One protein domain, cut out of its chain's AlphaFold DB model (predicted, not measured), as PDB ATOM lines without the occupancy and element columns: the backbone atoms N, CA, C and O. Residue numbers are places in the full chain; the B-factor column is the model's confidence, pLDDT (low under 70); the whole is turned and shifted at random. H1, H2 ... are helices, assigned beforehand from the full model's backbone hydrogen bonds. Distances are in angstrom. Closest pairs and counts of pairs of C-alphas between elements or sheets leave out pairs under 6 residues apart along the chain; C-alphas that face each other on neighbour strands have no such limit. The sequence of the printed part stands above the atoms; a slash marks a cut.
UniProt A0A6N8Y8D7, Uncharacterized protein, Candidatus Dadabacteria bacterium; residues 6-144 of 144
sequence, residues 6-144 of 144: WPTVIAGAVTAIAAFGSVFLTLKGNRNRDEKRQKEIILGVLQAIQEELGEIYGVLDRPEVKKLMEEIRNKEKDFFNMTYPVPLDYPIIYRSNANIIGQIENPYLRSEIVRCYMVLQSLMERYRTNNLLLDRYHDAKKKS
ATOM      1  N   TRP A   6     -34.039 -15.361  36.176       36.94
ATOM      2  CA  TRP A   6     -33.018 -15.207  35.131       36.94
ATOM      3  C   TRP A   6     -33.122 -13.904  34.312       36.94
ATOM      4  O   TRP A   6     -32.077 -13.297  34.071       36.94
ATOM      5  N   PRO A   7     -34.318 -13.403  33.932       48.38
ATOM      6  CA  PRO A   7     -34.422 -12.149  33.178       48.38
ATOM      7  C   PRO A   7     -33.911 -10.936  33.967       48.38
ATOM      8  O   PRO A   7     -33.277 -10.049  33.401       48.38
ATOM      9  N   THR A   8     -34.129 -10.915  35.284       47.09
ATOM     10  CA  THR A   8     -33.763  -9.791  36.160       47.09
ATOM     11  C   THR A   8     -32.257  -9.713  36.407       47.09
ATOM     12  O   THR A   8     -31.696  -8.621  36.454       47.09
ATOM     13  N   VAL A   9     -31.580 -10.861  36.509       44.88
ATOM     14  CA  VAL A   9     -30.117 -10.919  36.676       44.88
ATOM     15  C   VAL A   9     -29.404 -10.474  35.396       44.88
ATOM     16  O   VAL A   9     -28.433  -9.721  35.460       44.88
ATOM     17  N   ILE A  10     -29.921 -10.870  34.227       37.41
ATOM     18  CA  ILE A  10     -29.368 -10.462  32.928       37.41
ATOM     19  C   ILE A  10     -29.616  -8.967  32.684       37.41
ATOM     20  O   ILE A  10     -28.700  -8.257  32.274       37.41
ATOM     21  N   ALA A  11     -30.809  -8.457  33.012       32.69
ATOM     22  CA  ALA A  11     -31.106  -7.029  32.925       32.69
ATOM     23  C   ALA A  11     -30.195  -6.194  33.848       32.69
ATOM     24  O   ALA A  11     -29.608  -5.214  33.396       32.69
ATOM     25  N   GLY A  12     -29.993  -6.622  35.101       27.17
ATOM     26  CA  GLY A  12     -29.110  -5.940  36.056       27.17
ATOM     27  C   GLY A  12     -27.638  -5.913  35.627       27.17
ATOM     28  O   GLY A  12     -26.970  -4.888  35.780       27.17
ATOM     29  N   ALA A  13     -27.138  -6.995  35.023       30.73
ATOM     30  CA  ALA A  13     -25.774  -7.058  34.498       30.73
ATOM     31  C   ALA A  13     -25.565  -6.123  33.290       30.73
ATOM     32  O   ALA A  13     -24.547  -5.434  33.210       30.73
ATOM     33  N   VAL A  14     -26.543  -6.034  32.382       35.09
ATOM     34  CA  VAL A  14     -26.483  -5.138  31.212       35.09
ATOM     35  C   VAL A  14     -26.541  -3.664  31.632       35.09
ATOM     36  O   VAL A  14     -25.778  -2.846  31.115       35.09
ATOM     37  N   THR A  15     -27.372  -3.317  32.621       32.84
ATOM     38  CA  THR A  15     -27.437  -1.950  33.165       32.84
ATOM     39  C   THR A  15     -26.144  -1.551  33.882       32.84
ATOM     40  O   THR A  15     -25.674  -0.428  33.706       32.84
ATOM     41  N   ALA A  16     -25.515  -2.466  34.629       30.20
ATOM     42  CA  ALA A  16     -24.244  -2.204  35.306       30.20
ATOM     43  C   ALA A  16     -23.086  -1.960  34.318       30.20
ATOM     44  O   ALA A  16     -22.283  -1.048  34.522       30.20
ATOM     45  N   ILE A  17     -23.029  -2.709  33.212       37.25
ATOM     46  CA  ILE A  17     -22.006  -2.538  32.164       37.25
ATOM     47  C   ILE A  17     -22.205  -1.217  31.404       37.25
ATOM     48  O   ILE A  17     -21.235  -0.505  31.138       37.25
ATOM     49  N   ALA A  18     -23.453  -0.837  31.110       34.97
ATOM     50  CA  ALA A  18     -23.766   0.450  30.485       34.97
ATOM     51  C   ALA A  18     -23.451   1.646  31.410       34.97
ATOM     52  O   ALA A  18     -22.923   2.663  30.952       34.97
ATOM     53  N   ALA A  19     -23.702   1.519  32.718       32.75
ATOM     54  CA  ALA A  19     -23.330   2.519  33.721       32.75
ATOM     55  C   ALA A  19     -21.801   2.672  33.844       32.75
ATOM     56  O   ALA A  19     -21.288   3.786  33.823       32.75
ATOM     57  N   PHE A  20     -21.043   1.570  33.869       34.31
ATOM     58  CA  PHE A  20     -19.576   1.629  33.882       34.31
ATOM     59  C   PHE A  20     -18.987   2.205  32.584       34.31
ATOM     60  O   PHE A  20     -18.065   3.020  32.638       34.31
ATOM     61  N   GLY A  21     -19.538   1.847  31.419       37.53
ATOM     62  CA  GLY A  21     -19.109   2.378  30.120       37.53
ATOM     63  C   GLY A  21     -19.403   3.873  29.953       37.53
ATOM     64  O   GLY A  21     -18.553   4.623  29.471       37.53
ATOM     65  N   SER A  22     -20.573   4.330  30.409       31.73
ATOM     66  CA  SER A  22     -20.958   5.751  30.408       31.73
ATOM     67  C   SER A  22     -20.167   6.581  31.416       31.73
ATOM     68  O   SER A  22     -19.811   7.714  31.095       31.73
ATOM     69  N   VAL A  23     -19.795   6.027  32.574       45.44
ATOM     70  CA  VAL A  23     -18.870   6.677  33.514       45.44
ATOM     71  C   VAL A  23     -17.467   6.777  32.908       45.44
ATOM     72  O   VAL A  23     -16.886   7.853  32.945       45.44
ATOM     73  N   PHE A  24     -16.936   5.739  32.251       40.72
ATOM     74  CA  PHE A  24     -15.613   5.806  31.604       40.72
ATOM     75  C   PHE A  24     -15.566   6.769  30.403       40.72
ATOM     76  O   PHE A  24     -14.588   7.502  30.230       40.72
ATOM     77  N   LEU A  25     -16.626   6.809  29.589       45.12
ATOM     78  CA  LEU A  25     -16.764   7.755  28.474       45.12
ATOM     79  C   LEU A  25     -16.958   9.194  28.971       45.12
ATOM     80  O   LEU A  25     -16.336  10.109  28.427       45.12
ATOM     81  N   THR A  26     -17.738   9.392  30.038       43.91
ATOM     82  CA  THR A  26     -17.894  10.690  30.713       43.91
ATOM     83  C   THR A  26     -16.584  11.135  31.357       43.91
ATOM     84  O   THR A  26     -16.206  12.282  31.192       43.91
ATOM     85  N   LEU A  27     -15.819  10.245  31.996       47.16
ATOM     86  CA  LEU A  27     -14.512  10.570  32.581       47.16
ATOM     87  C   LEU A  27     -13.483  10.967  31.513       47.16
ATOM     88  O   LEU A  27     -12.745  11.929  31.709       47.16
ATOM     89  N   LYS A  28     -13.451  10.291  30.357       48.44
ATOM     90  CA  LYS A  28     -12.526  10.620  29.255       48.44
ATOM     91  C   LYS A  28     -12.940  11.888  28.492       48.44
ATOM     92  O   LYS A  28     -12.082  12.680  28.111       48.44
ATOM     93  N   GLY A  29     -14.243  12.099  28.294       50.84
ATOM     94  CA  GLY A  29     -14.797  13.318  27.696       50.84
ATOM     95  C   GLY A  29     -14.688  14.539  28.614       50.84
ATOM     96  O   GLY A  29     -14.380  15.631  28.136       50.84
ATOM     97  N   ASN A  30     -14.868  14.344  29.924       54.84
ATOM     98  CA  ASN A  30     -14.673  15.374  30.938       54.84
ATOM     99  C   ASN A  30     -13.203  15.734  31.068       54.84
ATOM    100  O   ASN A  30     -12.911  16.913  31.071       54.84
ATOM    101  N   ARG A  31     -12.265  14.779  31.021       63.00
ATOM    102  CA  ARG A  31     -10.836  15.102  31.145       63.00
ATOM    103  C   ARG A  31     -10.349  16.102  30.093       63.00
ATOM    104  O   ARG A  31      -9.723  17.092  30.440       63.00
ATOM    105  N   ASN A  32     -10.726  15.920  28.825       69.69
ATOM    106  CA  ASN A  32     -10.385  16.880  27.767       69.69
ATOM    107  C   ASN A  32     -11.107  18.231  27.925       69.69
ATOM    108  O   ASN A  32     -10.592  19.259  27.489       69.69
ATOM    109  N   ARG A  33     -12.318  18.244  28.496       74.31
ATOM    110  CA  ARG A  33     -13.064  19.481  28.781       74.31
ATOM    111  C   ARG A  33     -12.491  20.216  29.989       74.31
ATOM    112  O   ARG A  33     -12.375  21.434  29.941       74.31
ATOM    113  N   ASP A  34     -12.083  19.486  31.013       80.75
ATOM    114  CA  ASP A  34     -11.475  19.990  32.237       80.75
ATOM    115  C   ASP A  34     -10.078  20.540  31.945       80.75
ATOM    116  O   ASP A  34      -9.766  21.645  32.373       80.75
ATOM    117  N   GLU A  35      -9.278  19.851  31.124       80.12
ATOM    118  CA  GLU A  35      -7.982  20.348  30.641       80.12
ATOM    119  C   GLU A  35      -8.143  21.642  29.818       80.12
ATOM    120  O   GLU A  35      -7.391  22.599  30.007       80.12
ATOM    121  N   LYS A  36      -9.148  21.724  28.933       83.75
ATOM    122  CA  LYS A  36      -9.453  22.965  28.192       83.75
ATOM    123  C   LYS A  36      -9.890  24.093  29.122       83.75
ATOM    124  O   LYS A  36      -9.357  25.193  29.029       83.75
ATOM    125  N   ARG A  37     -10.800  23.804  30.052       86.69
ATOM    126  CA  ARG A  37     -11.295  24.769  31.035       86.69
ATOM    127  C   ARG A  37     -10.172  25.290  31.930       86.69
ATOM    128  O   ARG A  37     -10.119  26.481  32.209       86.69
ATOM    129  N   GLN A  38      -9.251  24.426  32.357       83.19
ATOM    130  CA  GLN A  38      -8.070  24.837  33.117       83.19
ATOM    131  C   GLN A  38      -7.177  25.778  32.305       83.19
ATOM    132  O   GLN A  38      -6.754  26.808  32.825       83.19
ATOM    133  N   LYS A  39      -6.940  25.477  31.022       79.81
ATOM    134  CA  LYS A  39      -6.174  26.362  30.132       79.81
ATOM    135  C   LYS A  39      -6.845  27.720  29.943       79.81
ATOM    136  O   LYS A  39      -6.155  28.733  29.985       79.81
ATOM    137  N   GLU A  40      -8.166  27.756  29.788       86.88
ATOM    138  CA  GLU A  40      -8.939  29.002  29.691       86.88
ATOM    139  C   GLU A  40      -8.847  29.837  30.975       86.88
ATOM    140  O   GLU A  40      -8.623  31.042  30.904       86.88
ATOM    141  N   ILE A  41      -8.941  29.202  32.149       87.75
ATOM    142  CA  ILE A  41      -8.782  29.879  33.446       87.75
ATOM    143  C   ILE A  41      -7.374  30.470  33.582       87.75
ATOM    144  O   ILE A  41      -7.233  31.640  33.935       87.75
ATOM    145  N   ILE A  42      -6.333  29.686  33.282       80.94
ATOM    146  CA  ILE A  42      -4.943  30.158  33.338       80.94
ATOM    147  C   ILE A  42      -4.742  31.329  32.372       80.94
ATOM    148  O   ILE A  42      -4.135  32.328  32.748       80.94
ATOM    149  N   LEU A  43      -5.275  31.237  31.151       79.19
ATOM    150  CA  LEU A  43      -5.177  32.309  30.165       79.19
ATOM    151  C   LEU A  43      -5.873  33.590  30.643       79.19
ATOM    152  O   LEU A  43      -5.285  34.662  30.535       79.19
ATOM    153  N   GLY A  44      -7.072  33.479  31.220       77.38
ATOM    154  CA  GLY A  44      -7.788  34.622  31.788       77.38
ATOM    155  C   GLY A  44      -7.009  35.295  32.922       77.38
ATOM    156  O   GLY A  44      -6.919  36.518  32.969       77.38
ATOM    157  N   VAL A  45      -6.362  34.512  33.793       82.75
ATOM    158  CA  VAL A  45      -5.485  35.061  34.843       82.75
ATOM    159  C   VAL A  45      -4.257  35.752  34.249       82.75
ATOM    160  O   VAL A  45      -3.883  36.823  34.716       82.75
ATOM    161  N   LEU A  46      -3.632  35.184  33.215       78.56
ATOM    162  CA  LEU A  46      -2.488  35.814  32.545       78.56
ATOM    163  C   LEU A  46      -2.870  37.143  31.879       78.56
ATOM    164  O   LEU A  46      -2.103  38.101  31.971       78.56
ATOM    165  N   GLN A  47      -4.049  37.218  31.259       76.44
ATOM    166  CA  GLN A  47      -4.589  38.462  30.702       76.44
ATOM    167  C   GLN A  47      -4.828  39.503  31.799       76.44
ATOM    168  O   GLN A  47      -4.344  40.624  31.687       76.44
ATOM    169  N   ALA A  48      -5.459  39.112  32.908       78.31
ATOM    170  CA  ALA A  48      -5.682  40.010  34.039       78.31
ATOM    171  C   ALA A  48      -4.364  40.511  34.669       78.31
ATOM    172  O   ALA A  48      -4.273  41.668  35.073       78.31
ATOM    173  N   ILE A  49      -3.323  39.669  34.739       79.81
ATOM    174  CA  ILE A  49      -1.974  40.078  35.177       79.81
ATOM    175  C   ILE A  49      -1.384  41.109  34.212       79.81
ATOM    176  O   ILE A  49      -0.817  42.110  34.646       79.81
ATOM    177  N   GLN A  50      -1.508  40.875  32.904       77.88
ATOM    178  CA  GLN A  50      -1.018  41.808  31.893       77.88
ATOM    179  C   GLN A  50      -1.724  43.167  31.995       77.88
ATOM    180  O   GLN A  50      -1.056  44.197  31.925       77.88
ATOM    181  N   GLU A  51      -3.042  43.174  32.192       77.44
ATOM    182  CA  GLU A  51      -3.834  44.389  32.401       77.44
ATOM    183  C   GLU A  51      -3.428  45.112  33.693       77.44
ATOM    184  O   GLU A  51      -3.170  46.311  33.656       77.44
ATOM    185  N   GLU A  52      -3.267  44.401  34.817       81.00
ATOM    186  CA  GLU A  52      -2.830  45.000  36.089       81.00
ATOM    187  C   GLU A  52      -1.447  45.663  35.963       81.00
ATOM    188  O   GLU A  52      -1.248  46.788  36.425       81.00
ATOM    189  N   LEU A  53      -0.491  45.000  35.303       77.06
ATOM    190  CA  LEU A  53       0.832  45.574  35.041       77.06
ATOM    191  C   LEU A  53       0.766  46.750  34.056       77.06
ATOM    192  O   LEU A  53       1.494  47.730  34.227       77.06
ATOM    193  N   GLY A  54      -0.110  46.668  33.053       72.81
ATOM    194  CA  GLY A  54      -0.372  47.743  32.099       72.81
ATOM    195  C   GLY A  54      -0.919  48.996  32.779       72.81
ATOM    196  O   GLY A  54      -0.419  50.087  32.525       72.81
ATOM    197  N   GLU A  55      -1.865  48.845  33.704       78.81
ATOM    198  CA  GLU A  55      -2.409  49.948  34.503       78.81
ATOM    199  C   GLU A  55      -1.348  50.565  35.422       78.81
ATOM    200  O   GLU A  55      -1.224  51.789  35.491       78.81
ATOM    201  N   ILE A  56      -0.516  49.746  36.080       71.75
ATOM    202  CA  ILE A  56       0.602  50.244  36.901       71.75
ATOM    203  C   ILE A  56       1.570  51.074  36.048       71.75
ATOM    204  O   ILE A  56       1.981  52.164  36.454       71.75
ATOM    205  N   TYR A  57       1.920  50.585  34.859       67.31
ATOM    206  CA  TYR A  57       2.784  51.318  33.937       67.31
ATOM    207  C   TYR A  57       2.107  52.593  33.417       67.31
ATOM    208  O   TYR A  57       2.725  53.654  33.382       67.31
ATOM    209  N   GLY A  58       0.818  52.519  33.085       68.50
ATOM    210  CA  GLY A  58       0.018  53.656  32.644       68.50
ATOM    211  C   GLY A  58      -0.056  54.764  33.693       68.50
ATOM    212  O   GLY A  58       0.003  55.937  33.337       68.50
ATOM    213  N   VAL A  59      -0.105  54.422  34.985       69.81
ATOM    214  CA  VAL A  59      -0.006  55.399  36.083       69.81
ATOM    215  C   VAL A  59       1.345  56.117  36.078       69.81
ATOM    216  O   VAL A  59       1.371  57.335  36.241       69.81
ATOM    217  N   LEU A  60       2.454  55.403  35.857       63.19
ATOM    218  CA  LEU A  60       3.785  56.016  35.760       63.19
ATOM    219  C   LEU A  60       3.916  56.948  34.550       63.19
ATOM    220  O   LEU A  60       4.677  57.915  34.599       63.19
ATOM    221  N   ASP A  61       3.174  56.676  33.476       69.44
ATOM    222  CA  ASP A  61       3.229  57.468  32.249       69.44
ATOM    223  C   ASP A  61       2.417  58.776  32.319       69.44
ATOM    224  O   ASP A  61       2.576  59.653  31.459       69.44
ATOM    225  N   ARG A  62       1.587  58.942  33.362       73.50
ATOM    226  CA  ARG A  62       0.729  60.119  33.544       73.50
ATOM    227  C   ARG A  62       1.549  61.412  33.671       73.50
ATOM    228  O   ARG A  62       2.553  61.428  34.394       73.50
ATOM    229  N   PRO A  63       1.125  62.520  33.030       76.19
ATOM    230  CA  PRO A  63       1.854  63.789  33.063       76.19
ATOM    231  C   PRO A  63       2.116  64.317  34.475       76.19
ATOM    232  O   PRO A  63       3.186  64.864  34.733       76.19
ATOM    233  N   GLU A  64       1.177  64.129  35.405       75.31
ATOM    234  CA  GLU A  64       1.315  64.592  36.787       75.31
ATOM    235  C   GLU A  64       2.429  63.837  37.521       75.31
ATOM    236  O   GLU A  64       3.225  64.444  38.236       75.31
ATOM    237  N   VAL A  65       2.521  62.522  37.299       69.44
ATOM    238  CA  VAL A  65       3.555  61.665  37.896       69.44
ATOM    239  C   VAL A  65       4.915  61.978  37.286       69.44
ATOM    240  O   VAL A  65       5.890  62.136  38.016       69.44
ATOM    241  N   LYS A  66       4.992  62.147  35.962       71.44
ATOM    242  CA  LYS A  66       6.228  62.562  35.280       71.44
ATOM    243  C   LYS A  66       6.738  63.905  35.787       71.44
ATOM    244  O   LYS A  66       7.909  64.012  36.141       71.44
ATOM    245  N   LYS A  67       5.854  64.900  35.895       77.56
ATOM    246  CA  LYS A  67       6.193  66.223  36.426       77.56
ATOM    247  C   LYS A  67       6.701  66.137  37.865       77.56
ATOM    248  O   LYS A  67       7.734  66.717  38.179       77.56
ATOM    249  N   LEU A  68       6.029  65.362  38.720       72.56
ATOM    250  CA  LEU A  68       6.482  65.121  40.091       72.56
ATOM    251  C   LEU A  68       7.881  64.482  40.119       72.56
ATOM    252  O   LEU A  68       8.744  64.913  40.880       72.56
ATOM    253  N   MET A  69       8.135  63.492  39.261       69.56
ATOM    254  CA  MET A  69       9.446  62.841  39.155       69.56
ATOM    255  C   MET A  69      10.546  63.796  38.668       69.56
ATOM    256  O   MET A  69      11.681  63.710  39.139       69.56
ATOM    257  N   GLU A  70      10.236  64.717  37.754       75.56
ATOM    258  CA  GLU A  70      11.161  65.770  37.312       75.56
ATOM    259  C   GLU A  70      11.452  66.782  38.425       75.56
ATOM    260  O   GLU A  70      12.611  67.132  38.658       75.56
ATOM    261  N   GLU A  71      10.428  67.213  39.162       75.06
ATOM    262  CA  GLU A  71      10.581  68.110  40.312       75.06
ATOM    263  C   GLU A  71      11.454  67.485  41.407       75.06
ATOM    264  O   GLU A  71      12.324  68.159  41.961       75.06
ATOM    265  N   ILE A  72      11.268  66.190  41.678       70.50
ATOM    266  CA  ILE A  72      12.089  65.420  42.618       70.50
ATOM    267  C   ILE A  72      13.535  65.313  42.121       70.50
ATOM    268  O   ILE A  72      14.464  65.550  42.892       70.50
ATOM    269  N   ARG A  73      13.750  64.993  40.837       70.56
ATOM    270  CA  ARG A  73      15.096  64.871  40.249       70.56
ATOM    271  C   ARG A  73      15.901  66.162  40.391       70.56
ATOM    272  O   ARG A  73      17.100  66.107  40.639       70.56
ATOM    273  N   ASN A  74      15.244  67.308  40.242       71.44
ATOM    274  CA  ASN A  74      15.890  68.617  40.302       71.44
ATOM    275  C   ASN A  74      16.153  69.102  41.738       71.44
ATOM    276  O   ASN A  74      16.868  70.085  41.933       71.44
ATOM    277  N   LYS A  75      15.603  68.425  42.752       68.19
ATOM    278  CA  LYS A  75      15.786  68.751  44.167       68.19
ATOM    279  C   LYS A  75      16.564  67.633  44.858       68.19
ATOM    280  O   LYS A  75      15.983  66.764  45.503       68.19
ATOM    281  N   GLU A  76      17.896  67.698  44.783       57.78
ATOM    282  CA  GLU A  76      18.836  66.694  45.329       57.78
ATOM    283  C   GLU A  76      18.590  66.279  46.796       57.78
ATOM    284  O   GLU A  76      19.058  65.223  47.217       57.78
ATOM    285  N   LYS A  77      17.875  67.086  47.594       58.69
ATOM    286  CA  LYS A  77      17.681  66.867  49.039       58.69
ATOM    287  C   LYS A  77      16.232  66.638  49.485       58.69
ATOM    288  O   LYS A  77      16.024  66.372  50.664       58.69
ATOM    289  N   ASP A  78      15.250  66.693  48.580       61.91
ATOM    290  CA  ASP A  78      13.822  66.607  48.948       61.91
ATOM    291  C   ASP A  78      13.175  65.242  48.682       61.91
ATOM    292  O   ASP A  78      12.012  65.044  49.034       61.91
ATOM    293  N   PHE A  79      13.914  64.268  48.135       58.16
ATOM    294  CA  PHE A  79      13.385  62.919  47.877       58.16
ATOM    295  C   PHE A  79      12.772  62.271  49.133       58.16
ATOM    296  O   PHE A  79      11.750  61.588  49.049       58.16
ATOM    297  N   PHE A  80      13.380  62.525  50.295       61.56
ATOM    298  CA  PHE A  80      12.947  62.004  51.592       61.56
ATOM    299  C   PHE A  80      11.891  62.862  52.291       61.56
ATOM    300  O   PHE A  80      11.454  62.453  53.352       61.56
ATOM    301  N   ASN A  81      11.472  64.006  51.736       67.50
ATOM    302  CA  ASN A  81      10.484  64.909  52.347       67.50
ATOM    303  C   ASN A  81       9.080  64.787  51.727       67.50
ATOM    304  O   ASN A  81       8.185  65.560  52.065       67.50
ATOM    305  N   MET A  82       8.876  63.842  50.804       69.56
ATOM    306  CA  MET A  82       7.591  63.625  50.137       69.56
ATOM    307  C   MET A  82       6.929  62.320  50.576       69.56
ATOM    308  O   MET A  82       7.569  61.272  50.665       69.56
ATOM    309  N   THR A  83       5.617  62.394  50.809       70.69
ATOM    310  CA  THR A  83       4.769  61.223  51.053       70.69
ATOM    311  C   THR A  83       4.300  60.655  49.721       70.69
ATOM    312  O   THR A  83       3.654  61.351  48.937       70.69
ATOM    313  N   TYR A  84       4.591  59.381  49.473       70.50
ATOM    314  CA  TYR A  84       4.154  58.685  48.266       70.50
ATOM    315  C   TYR A  84       2.846  57.940  48.547       70.50
ATOM    316  O   TYR A  84       2.846  57.037  49.385       70.50
ATOM    317  N   PRO A  85       1.725  58.259  47.883       68.50
ATOM    318  CA  PRO A  85       0.485  57.522  48.088       68.50
ATOM    319  C   PRO A  85       0.630  56.101  47.526       68.50
ATOM    320  O   PRO A  85       0.548  55.882  46.320       68.50
ATOM    321  N   VAL A  86       0.864  55.125  48.408       69.38
ATOM    322  CA  VAL A  86       0.943  53.702  48.055       69.38
ATOM    323  C   VAL A  86      -0.334  53.010  48.522       69.38
ATOM    324  O   VAL A  86      -0.565  52.942  49.733       69.38
ATOM    325  N   PRO A  87      -1.161  52.463  47.618       69.12
ATOM    326  CA  PRO A  87      -2.368  51.752  48.019       69.12
ATOM    327  C   PRO A  87      -2.022  50.505  48.849       69.12
ATOM    328  O   PRO A  87      -1.028  49.826  48.584       69.12
ATOM    329  N   LEU A  88      -2.827  50.208  49.878       63.34
ATOM    330  CA  LEU A  88      -2.553  49.130  50.842       63.34
ATOM    331  C   LEU A  88      -2.599  47.734  50.190       63.34
ATOM    332  O   LEU A  88      -1.735  46.891  50.449       63.34
ATOM    333  N   ASP A  89      -3.541  47.542  49.266       69.62
ATOM    334  CA  ASP A  89      -3.922  46.219  48.770       69.62
ATOM    335  C   ASP A  89      -3.498  45.923  47.325       69.62
ATOM    336  O   ASP A  89      -3.930  44.922  46.757       69.62
ATOM    337  N   TYR A  90      -2.530  46.659  46.770       73.75
ATOM    338  CA  TYR A  90      -1.871  46.271  45.511       73.75
ATOM    339  C   TYR A  90      -0.688  45.315  45.735       73.75
ATOM    340  O   TYR A  90       0.006  45.437  46.754       73.75
ATOM    341  N   PRO A  91      -0.458  44.334  44.841       73.06
ATOM    342  CA  PRO A  91      -1.246  43.972  43.656       73.06
ATOM    343  C   PRO A  91      -2.379  42.985  43.998       73.06
ATOM    344  O   PRO A  91      -2.176  42.032  44.759       73.06
ATOM    345  N   ILE A  92      -3.570  43.204  43.442       85.50
ATOM    346  CA  ILE A  92      -4.802  42.477  43.790       85.50
ATOM    347  C   ILE A  92      -4.905  41.186  42.976       85.50
ATOM    348  O   ILE A  92      -5.204  40.126  43.539       85.50
ATOM    349  N   ILE A  93      -4.633  41.249  41.668       84.62
ATOM    350  CA  ILE A  93      -4.823  40.118  40.752       84.62
ATOM    351  C   ILE A  93      -3.830  39.006  41.070       84.62
ATOM    352  O   ILE A  93      -4.237  37.853  41.223       84.62
ATOM    353  N   TYR A  94      -2.552  39.342  41.257       83.88
ATOM    354  CA  TYR A  94      -1.540  38.360  41.649       83.88
ATOM    355  C   TYR A  94      -1.892  37.636  42.950       83.88
ATOM    356  O   TYR A  94      -1.897  36.405  42.991       83.88
ATOM    357  N   ARG A  95      -2.222  38.386  44.011       88.69
ATOM    358  CA  ARG A  95      -2.532  37.793  45.320       88.69
ATOM    359  C   ARG A  95      -3.772  36.911  45.275       88.69
ATOM    360  O   ARG A  95      -3.755  35.822  45.840       88.69
ATOM    361  N   SER A  96      -4.811  37.352  44.570       91.81
ATOM    362  CA  SER A  96      -6.082  36.625  44.482       91.81
ATOM    363  C   SER A  96      -5.985  35.343  43.648       91.81
ATOM    364  O   SER A  96      -6.827  34.463  43.796       91.81
ATOM    365  N   ASN A  97      -4.961  35.216  42.792       90.38
ATOM    366  CA  ASN A  97      -4.820  34.110  41.840       90.38
ATOM    367  C   ASN A  97      -3.502  33.327  41.985       90.38
ATOM    368  O   ASN A  97      -3.138  32.560  41.092       90.38
ATOM    369  N   ALA A  98      -2.776  33.474  43.099       89.31
ATOM    370  CA  ALA A  98      -1.485  32.812  43.317       89.31
ATOM    371  C   ALA A  98      -1.554  31.276  43.169       89.31
ATOM    372  O   ALA A  98      -0.629  30.646  42.652       89.31
ATOM    373  N   ASN A  99      -2.680  30.672  43.559       91.31
ATOM    374  CA  ASN A  99      -2.963  29.246  43.385       91.31
ATOM    375  C   ASN A  99      -3.077  28.823  41.908       91.31
ATOM    376  O   ASN A  99      -2.653  27.722  41.564       91.31
ATOM    377  N   ILE A 100      -3.636  29.675  41.041       88.38
ATOM    378  CA  ILE A 100      -3.766  29.430  39.596       88.38
ATOM    379  C   ILE A 100      -2.421  29.674  38.905       88.38
ATOM    380  O   ILE A 100      -2.002  28.873  38.074       88.38
ATOM    381  N   ILE A 101      -1.685  30.715  39.310       83.00
ATOM    382  CA  ILE A 101      -0.317  30.984  38.832       83.00
ATOM    383  C   ILE A 101       0.601  29.785  39.123       83.00
ATOM    384  O   ILE A 101       1.418  29.400  38.286       83.00
ATOM    385  N   GLY A 102       0.427  29.139  40.281       85.44
ATOM    386  CA  GLY A 102       1.131  27.908  40.647       85.44
ATOM    387  C   GLY A 102       0.936  26.745  39.664       85.44
ATOM    388  O   GLY A 102       1.814  25.892  39.557       85.44
ATOM    389  N   GLN A 103      -0.172  26.733  38.918       87.62
ATOM    390  CA  GLN A 103      -0.542  25.676  37.970       87.62
ATOM    391  C   GLN A 103      -0.048  25.939  36.539       87.62
ATOM    392  O   GLN A 103      -0.237  25.094  35.667       87.62
ATOM    393  N   ILE A 104       0.599  27.082  36.273       81.44
ATOM    394  CA  ILE A 104       1.171  27.388  34.953       81.44
ATOM    395  C   ILE A 104       2.215  26.326  34.597       81.44
ATOM    396  O   ILE A 104       3.198  26.165  35.319       81.44
ATOM    397  N   GLU A 105       2.037  25.642  33.463       81.94
ATOM    398  CA  GLU A 105       2.928  24.562  33.012       81.94
ATOM    399  C   GLU A 105       4.370  25.046  32.799       81.94
ATOM    400  O   GLU A 105       5.317  24.368  33.187       81.94
ATOM    401  N   ASN A 106       4.544  26.244  32.225       77.88
ATOM    402  CA  ASN A 106       5.858  26.822  31.965       77.88
ATOM    403  C   ASN A 106       6.497  27.359  33.269       77.88
ATOM    404  O   ASN A 106       6.068  28.401  33.780       77.88
ATOM    405  N   PRO A 107       7.559  26.713  33.795       75.94
ATOM    406  CA  PRO A 107       8.183  27.124  35.051       75.94
ATOM    407  C   PRO A 107       8.919  28.464  34.946       75.94
ATOM    408  O   PRO A 107       8.995  29.186  35.939       75.94
ATOM    409  N   TYR A 108       9.431  28.812  33.762       68.75
ATOM    410  CA  TYR A 108      10.112  30.082  33.525       68.75
ATOM    411  C   TYR A 108       9.121  31.247  33.589       68.75
ATOM    412  O   TYR A 108       9.315  32.170  34.375       68.75
ATOM    413  N   LEU A 109       8.003  31.150  32.858       72.69
ATOM    414  CA  LEU A 109       6.940  32.161  32.895       72.69
ATOM    415  C   LEU A 109       6.412  32.365  34.321       72.69
ATOM    416  O   LEU A 109       6.311  33.493  34.796       72.69
ATOM    417  N   ARG A 110       6.134  31.264  35.029       81.75
ATOM    418  CA  ARG A 110       5.695  31.301  36.428       81.75
ATOM    419  C   ARG A 110       6.705  32.024  37.325       81.75
ATOM    420  O   ARG A 110       6.312  32.863  38.132       81.75
ATOM    421  N   SER A 111       7.996  31.723  37.177       71.56
ATOM    422  CA  SER A 111       9.064  32.361  37.954       71.56
ATOM    423  C   SER A 111       9.199  33.856  37.655       71.56
ATOM    424  O   SER A 111       9.403  34.634  38.585       71.56
ATOM    425  N   GLU A 112       9.091  34.272  36.392       73.75
ATOM    426  CA  GLU A 112       9.186  35.689  36.014       73.75
ATOM    427  C   GLU A 112       7.993  36.501  36.534       73.75
ATOM    428  O   GLU A 112       8.195  37.594  37.060       73.75
ATOM    429  N   ILE A 113       6.774  35.942  36.503       75.50
ATOM    430  CA  ILE A 113       5.592  36.567  37.124       75.50
ATOM    431  C   ILE A 113       5.849  36.798  38.616       75.50
ATOM    432  O   ILE A 113       5.736  37.922  39.103       75.50
ATOM    433  N   VAL A 114       6.256  35.754  39.348       79.81
ATOM    434  CA  VAL A 114       6.545  35.864  40.788       79.81
ATOM    435  C   VAL A 114       7.644  36.897  41.051       79.81
ATOM    436  O   VAL A 114       7.492  37.738  41.936       79.81
ATOM    437  N   ARG A 115       8.736  36.885  40.276       76.19
ATOM    438  CA  ARG A 115       9.831  37.851  40.427       76.19
ATOM    439  C   ARG A 115       9.360  39.287  40.198       76.19
ATOM    440  O   ARG A 115       9.710  40.156  40.992       76.19
ATOM    441  N   CYS A 116       8.572  39.533  39.153       74.38
ATOM    442  CA  CYS A 116       8.020  40.852  38.847       74.38
ATOM    443  C   CYS A 116       7.231  41.409  40.041       74.38
ATOM    444  O   CYS A 116       7.514  42.508  40.524       74.38
ATOM    445  N   TYR A 117       6.323  40.604  40.596       80.19
ATOM    446  CA  TYR A 117       5.518  41.007  41.747       80.19
ATOM    447  C   TYR A 117       6.323  41.146  43.042       80.19
ATOM    448  O   TYR A 117       6.032  42.036  43.838       80.19
ATOM    449  N   MET A 118       7.377  40.348  43.236       80.38
ATOM    450  CA  MET A 118       8.311  40.529  44.353       80.38
ATOM    451  C   MET A 118       9.046  41.871  44.273       80.38
ATOM    452  O   MET A 118       9.161  42.572  45.280       80.38
ATOM    453  N   VAL A 119       9.510  42.262  43.083       78.06
ATOM    454  CA  VAL A 119      10.152  43.569  42.870       78.06
ATOM    455  C   VAL A 119       9.157  44.696  43.140       78.06
ATOM    456  O   VAL A 119       9.467  45.600  43.917       78.06
ATOM    457  N   LEU A 120       7.948  44.613  42.580       76.81
ATOM    458  CA  LEU A 120       6.892  45.601  42.796       76.81
ATOM    459  C   LEU A 120       6.531  45.747  44.283       76.81
ATOM    460  O   LEU A 120       6.492  46.861  44.805       76.81
ATOM    461  N   GLN A 121       6.330  44.632  44.988       83.44
ATOM    462  CA  GLN A 121       6.045  44.623  46.425       83.44
ATOM    463  C   GLN A 121       7.185  45.262  47.224       83.44
ATOM    464  O   GLN A 121       6.932  46.074  48.112       83.44
ATOM    465  N   SER A 122       8.440  44.943  46.889       79.62
ATOM    466  CA  SER A 122       9.603  45.529  47.562       79.62
ATOM    467  C   SER A 122       9.683  47.048  47.377       79.62
ATOM    468  O   SER A 122      10.069  47.762  48.301       79.62
ATOM    469  N   LEU A 123       9.286  47.553  46.205       76.75
ATOM    470  CA  LEU A 123       9.255  48.981  45.912       76.75
ATOM    471  C   LEU A 123       8.151  49.683  46.714       76.75
ATOM    472  O   LEU A 123       8.412  50.691  47.367       76.75
ATOM    473  N   MET A 124       6.942  49.118  46.718       80.75
ATOM    474  CA  MET A 124       5.822  49.632  47.514       80.75
ATOM    475  C   MET A 124       6.167  49.690  49.006       80.75
ATOM    476  O   MET A 124       5.876  50.685  49.668       80.75
ATOM    477  N   GLU A 125       6.840  48.665  49.528       84.75
ATOM    478  CA  GLU A 125       7.223  48.612  50.939       84.75
ATOM    479  C   GLU A 125       8.271  49.669  51.307       84.75
ATOM    480  O   GLU A 125       8.191  50.287  52.372       84.75
ATOM    481  N   ARG A 126       9.220  49.953  50.404       81.81
ATOM    482  CA  ARG A 126      10.184  51.050  50.585       81.81
ATOM    483  C   ARG A 126       9.483  52.401  50.685       81.81
ATOM    484  O   ARG A 126       9.802  53.180  51.579       81.81
ATOM    485  N   TYR A 127       8.509  52.664  49.816       83.06
ATOM    486  CA  TYR A 127       7.735  53.904  49.858       83.06
ATOM    487  C   TYR A 127       6.887  54.024  51.130       83.06
ATOM    488  O   TYR A 127       6.874  55.081  51.755       83.06
ATOM    489  N   ARG A 128       6.248  52.938  51.581       84.88
ATOM    490  CA  ARG A 128       5.522  52.928  52.865       84.88
ATOM    491  C   ARG A 128       6.443  53.188  54.049       84.88
ATOM    492  O   ARG A 128       6.109  53.986  54.919       84.88
ATOM    493  N   THR A 129       7.611  52.552  54.055       87.31
ATOM    494  CA  THR A 129       8.629  52.763  55.090       87.31
ATOM    495  C   THR A 129       9.087  54.220  55.108       87.31
ATOM    496  O   THR A 129       9.180  54.811  56.179       87.31
ATOM    497  N   ASN A 130       9.314  54.825  53.938       85.31
ATOM    498  CA  ASN A 130       9.652  56.243  53.828       85.31
ATOM    499  C   ASN A 130       8.565  57.143  54.434       85.31
ATOM    500  O   ASN A 130       8.876  57.992  55.264       85.31
ATOM    501  N   ASN A 131       7.297  56.919  54.081       86.56
ATOM    502  CA  ASN A 131       6.181  57.695  54.629       86.56
ATOM    503  C   ASN A 131       6.094  57.563  56.156       86.56
ATOM    504  O   ASN A 131       5.977  58.562  56.854       86.56
ATOM    505  N   LEU A 132       6.238  56.342  56.684       89.19
ATOM    506  CA  LEU A 132       6.231  56.098  58.127       89.19
ATOM    507  C   LEU A 132       7.364  56.848  58.848       89.19
ATOM    508  O   LEU A 132       7.175  57.350  59.956       89.19
ATOM    509  N   LEU A 133       8.557  56.894  58.251       88.12
ATOM    510  CA  LEU A 133       9.691  57.633  58.807       88.12
ATOM    511  C   LEU A 133       9.447  59.145  58.774       88.12
ATOM    512  O   LEU A 133       9.769  59.826  59.749       88.12
ATOM    513  N   LEU A 134       8.848  59.649  57.696       87.69
ATOM    514  CA  LEU A 134       8.458  61.050  57.565       87.69
ATOM    515  C   LEU A 134       7.435  61.468  58.618       87.69
ATOM    516  O   LEU A 134       7.645  62.470  59.302       87.69
ATOM    517  N   ASP A 135       6.379  60.677  58.804       88.00
ATOM    518  CA  ASP A 135       5.350  60.941  59.812       88.00
ATOM    519  C   ASP A 135       5.973  61.048  61.211       88.00
ATOM    520  O   ASP A 135       5.756  62.021  61.936       88.00
ATOM    521  N   ARG A 136       6.857  60.103  61.560       88.69
ATOM    522  CA  ARG A 136       7.589  60.119  62.838       88.69
ATOM    523  C   ARG A 136       8.497  61.338  62.986       88.69
ATOM    524  O   ARG A 136       8.607  61.883  64.084       88.69
ATOM    525  N   TYR A 137       9.163  61.754  61.911       88.25
ATOM    526  CA  TYR A 137      10.001  62.952  61.914       88.25
ATOM    527  C   TYR A 137       9.166  64.216  62.169       88.25
ATOM    528  O   TYR A 137       9.536  65.043  63.008       88.25
ATOM    529  N   HIS A 138       8.019  64.350  61.499       86.75
ATOM    530  CA  HIS A 138       7.104  65.473  61.696       86.75
ATOM    531  C   HIS A 138       6.527  65.511  63.117       86.75
ATOM    532  O   HIS A 138       6.512  66.578  63.740       86.75
ATOM    533  N   ASP A 139       6.139  64.360  63.666       89.62
ATOM    534  CA  ASP A 139       5.659  64.239  65.045       89.62
ATOM    535  C   ASP A 139       6.723  64.633  66.075       89.62
ATOM    536  O   ASP A 139       6.419  65.320  67.054       89.62
ATOM    537  N   ALA A 140       7.975  64.220  65.861       89.12
ATOM    538  CA  ALA A 140       9.090  64.580  66.733       89.12
ATOM    539  C   ALA A 140       9.372  66.087  66.693       89.12
ATOM    540  O   ALA A 140       9.528  66.712  67.741       89.12
ATOM    541  N   LYS A 141       9.366  66.691  65.499       86.62
ATOM    542  CA  LYS A 141       9.583  68.133  65.322       86.62
ATOM    543  C   LYS A 141       8.478  68.979  65.957       86.62
ATOM    544  O   LYS A 141       8.762  70.064  66.437       86.62
ATOM    545  N   LYS A 142       7.233  68.492  65.986       81.12
ATOM    546  CA  LYS A 142       6.102  69.187  66.626       81.12
ATOM    547  C   LYS A 142       6.185  69.198  68.161       81.12
ATOM    548  O   LYS A 142       5.513  70.009  68.793       81.12
ATOM    549  N   LYS A 143       6.950  68.278  68.759       70.44
ATOM    550  CA  LYS A 143       7.125  68.145  70.217       70.44
ATOM    551  C   LYS A 143       8.364  68.867  70.766       70.44
ATOM    552  O   LYS A 143       8.501  68.927  71.986       70.44
ATOM    553  N   SER A 144       9.252  69.352  69.895       60.66
ATOM    554  CA  SER A 144      10.440  70.147  70.239       60.66
ATOM    555  C   SER A 144      10.172  71.638  70.092       60.66
ATOM    556  O   SER A 144      10.953  72.387  70.717       60.66
TER     557      SER A 144
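AT A GLANCE: This is residues 6 to 144 of the 144 residues of an uncharacterized protein of Candidatus Dadabacteria bacterium (UniProt A0A6N8Y8D7). One very long helix, H1, makes the length: its first part, residues 6 to 37, sticks out as a free arm, while the short H3 and H4 pack on a later part. A second long helix, H5, starts beside that later part and splays away from it; H2 follows the far end of H1, and residues 74 to 91, without a named element, fold back from H2 to H3. The printed part has 139 residues with five named helices, H1 to H5 in chain order, and no named strand: all helix. It is extended, with a radius of gyration of the C-alphas of 27.7 A and spans of 102 by 34 by 24 A.

IN THESE COORDINATES: Find C-alpha 6 at (-33.018, -15.207, 35.131); from there H1, residues 6 to 61, runs 81.3 A to C-alpha 61 at (3.229, 57.468, 32.249). H5, residues 107 to 143, runs 54.0 A and ends at (7.125, 68.145, 70.217). Look for H2 at residues 63 to 73, 15.1 A long, H3 at 92 to 96, 6.0 A, and H4 at 98 to 101, 5.0 A.

HOW THE PARTS SIT: Start at H1, where residues 45 to 52 alone touch H3; the closest C-alphas, of Ile 49 and Ile 93, are 6.3 A apart. Residues 41 to 45 alone touch H4, with C-alphas of Ile 42 and Ile 100 closest at 6.4 A. H1 and H5 are near each other, with 7 pairs of C-alphas within 10 A. H2 is close to H1 but not clearly touching, at a steep tilt of 56 degrees, the same way; their closest C-alphas, of Leu 60 and Lys 66, are 7.0 A apart. H2 and H5 are apart. In H2, H3 and H5 every O i to N i+4 pair is within hydrogen-bond range, in H1 51 of 52; H4 is too short for such a pair, and 0 of its 1 O i to N i+3 pair is within range.

THE WHOLE: The C-alphas of Trp 6 and Ser 144, the two farthest apart, are 102.0 A apart. The printed part has no cut, and the link from H2 to H3, 18 residues, is long. The mean pLDDT of the printed part is 70.6; look for values under 70 at 49 residues, among them 6 to 32 and 75 to 82.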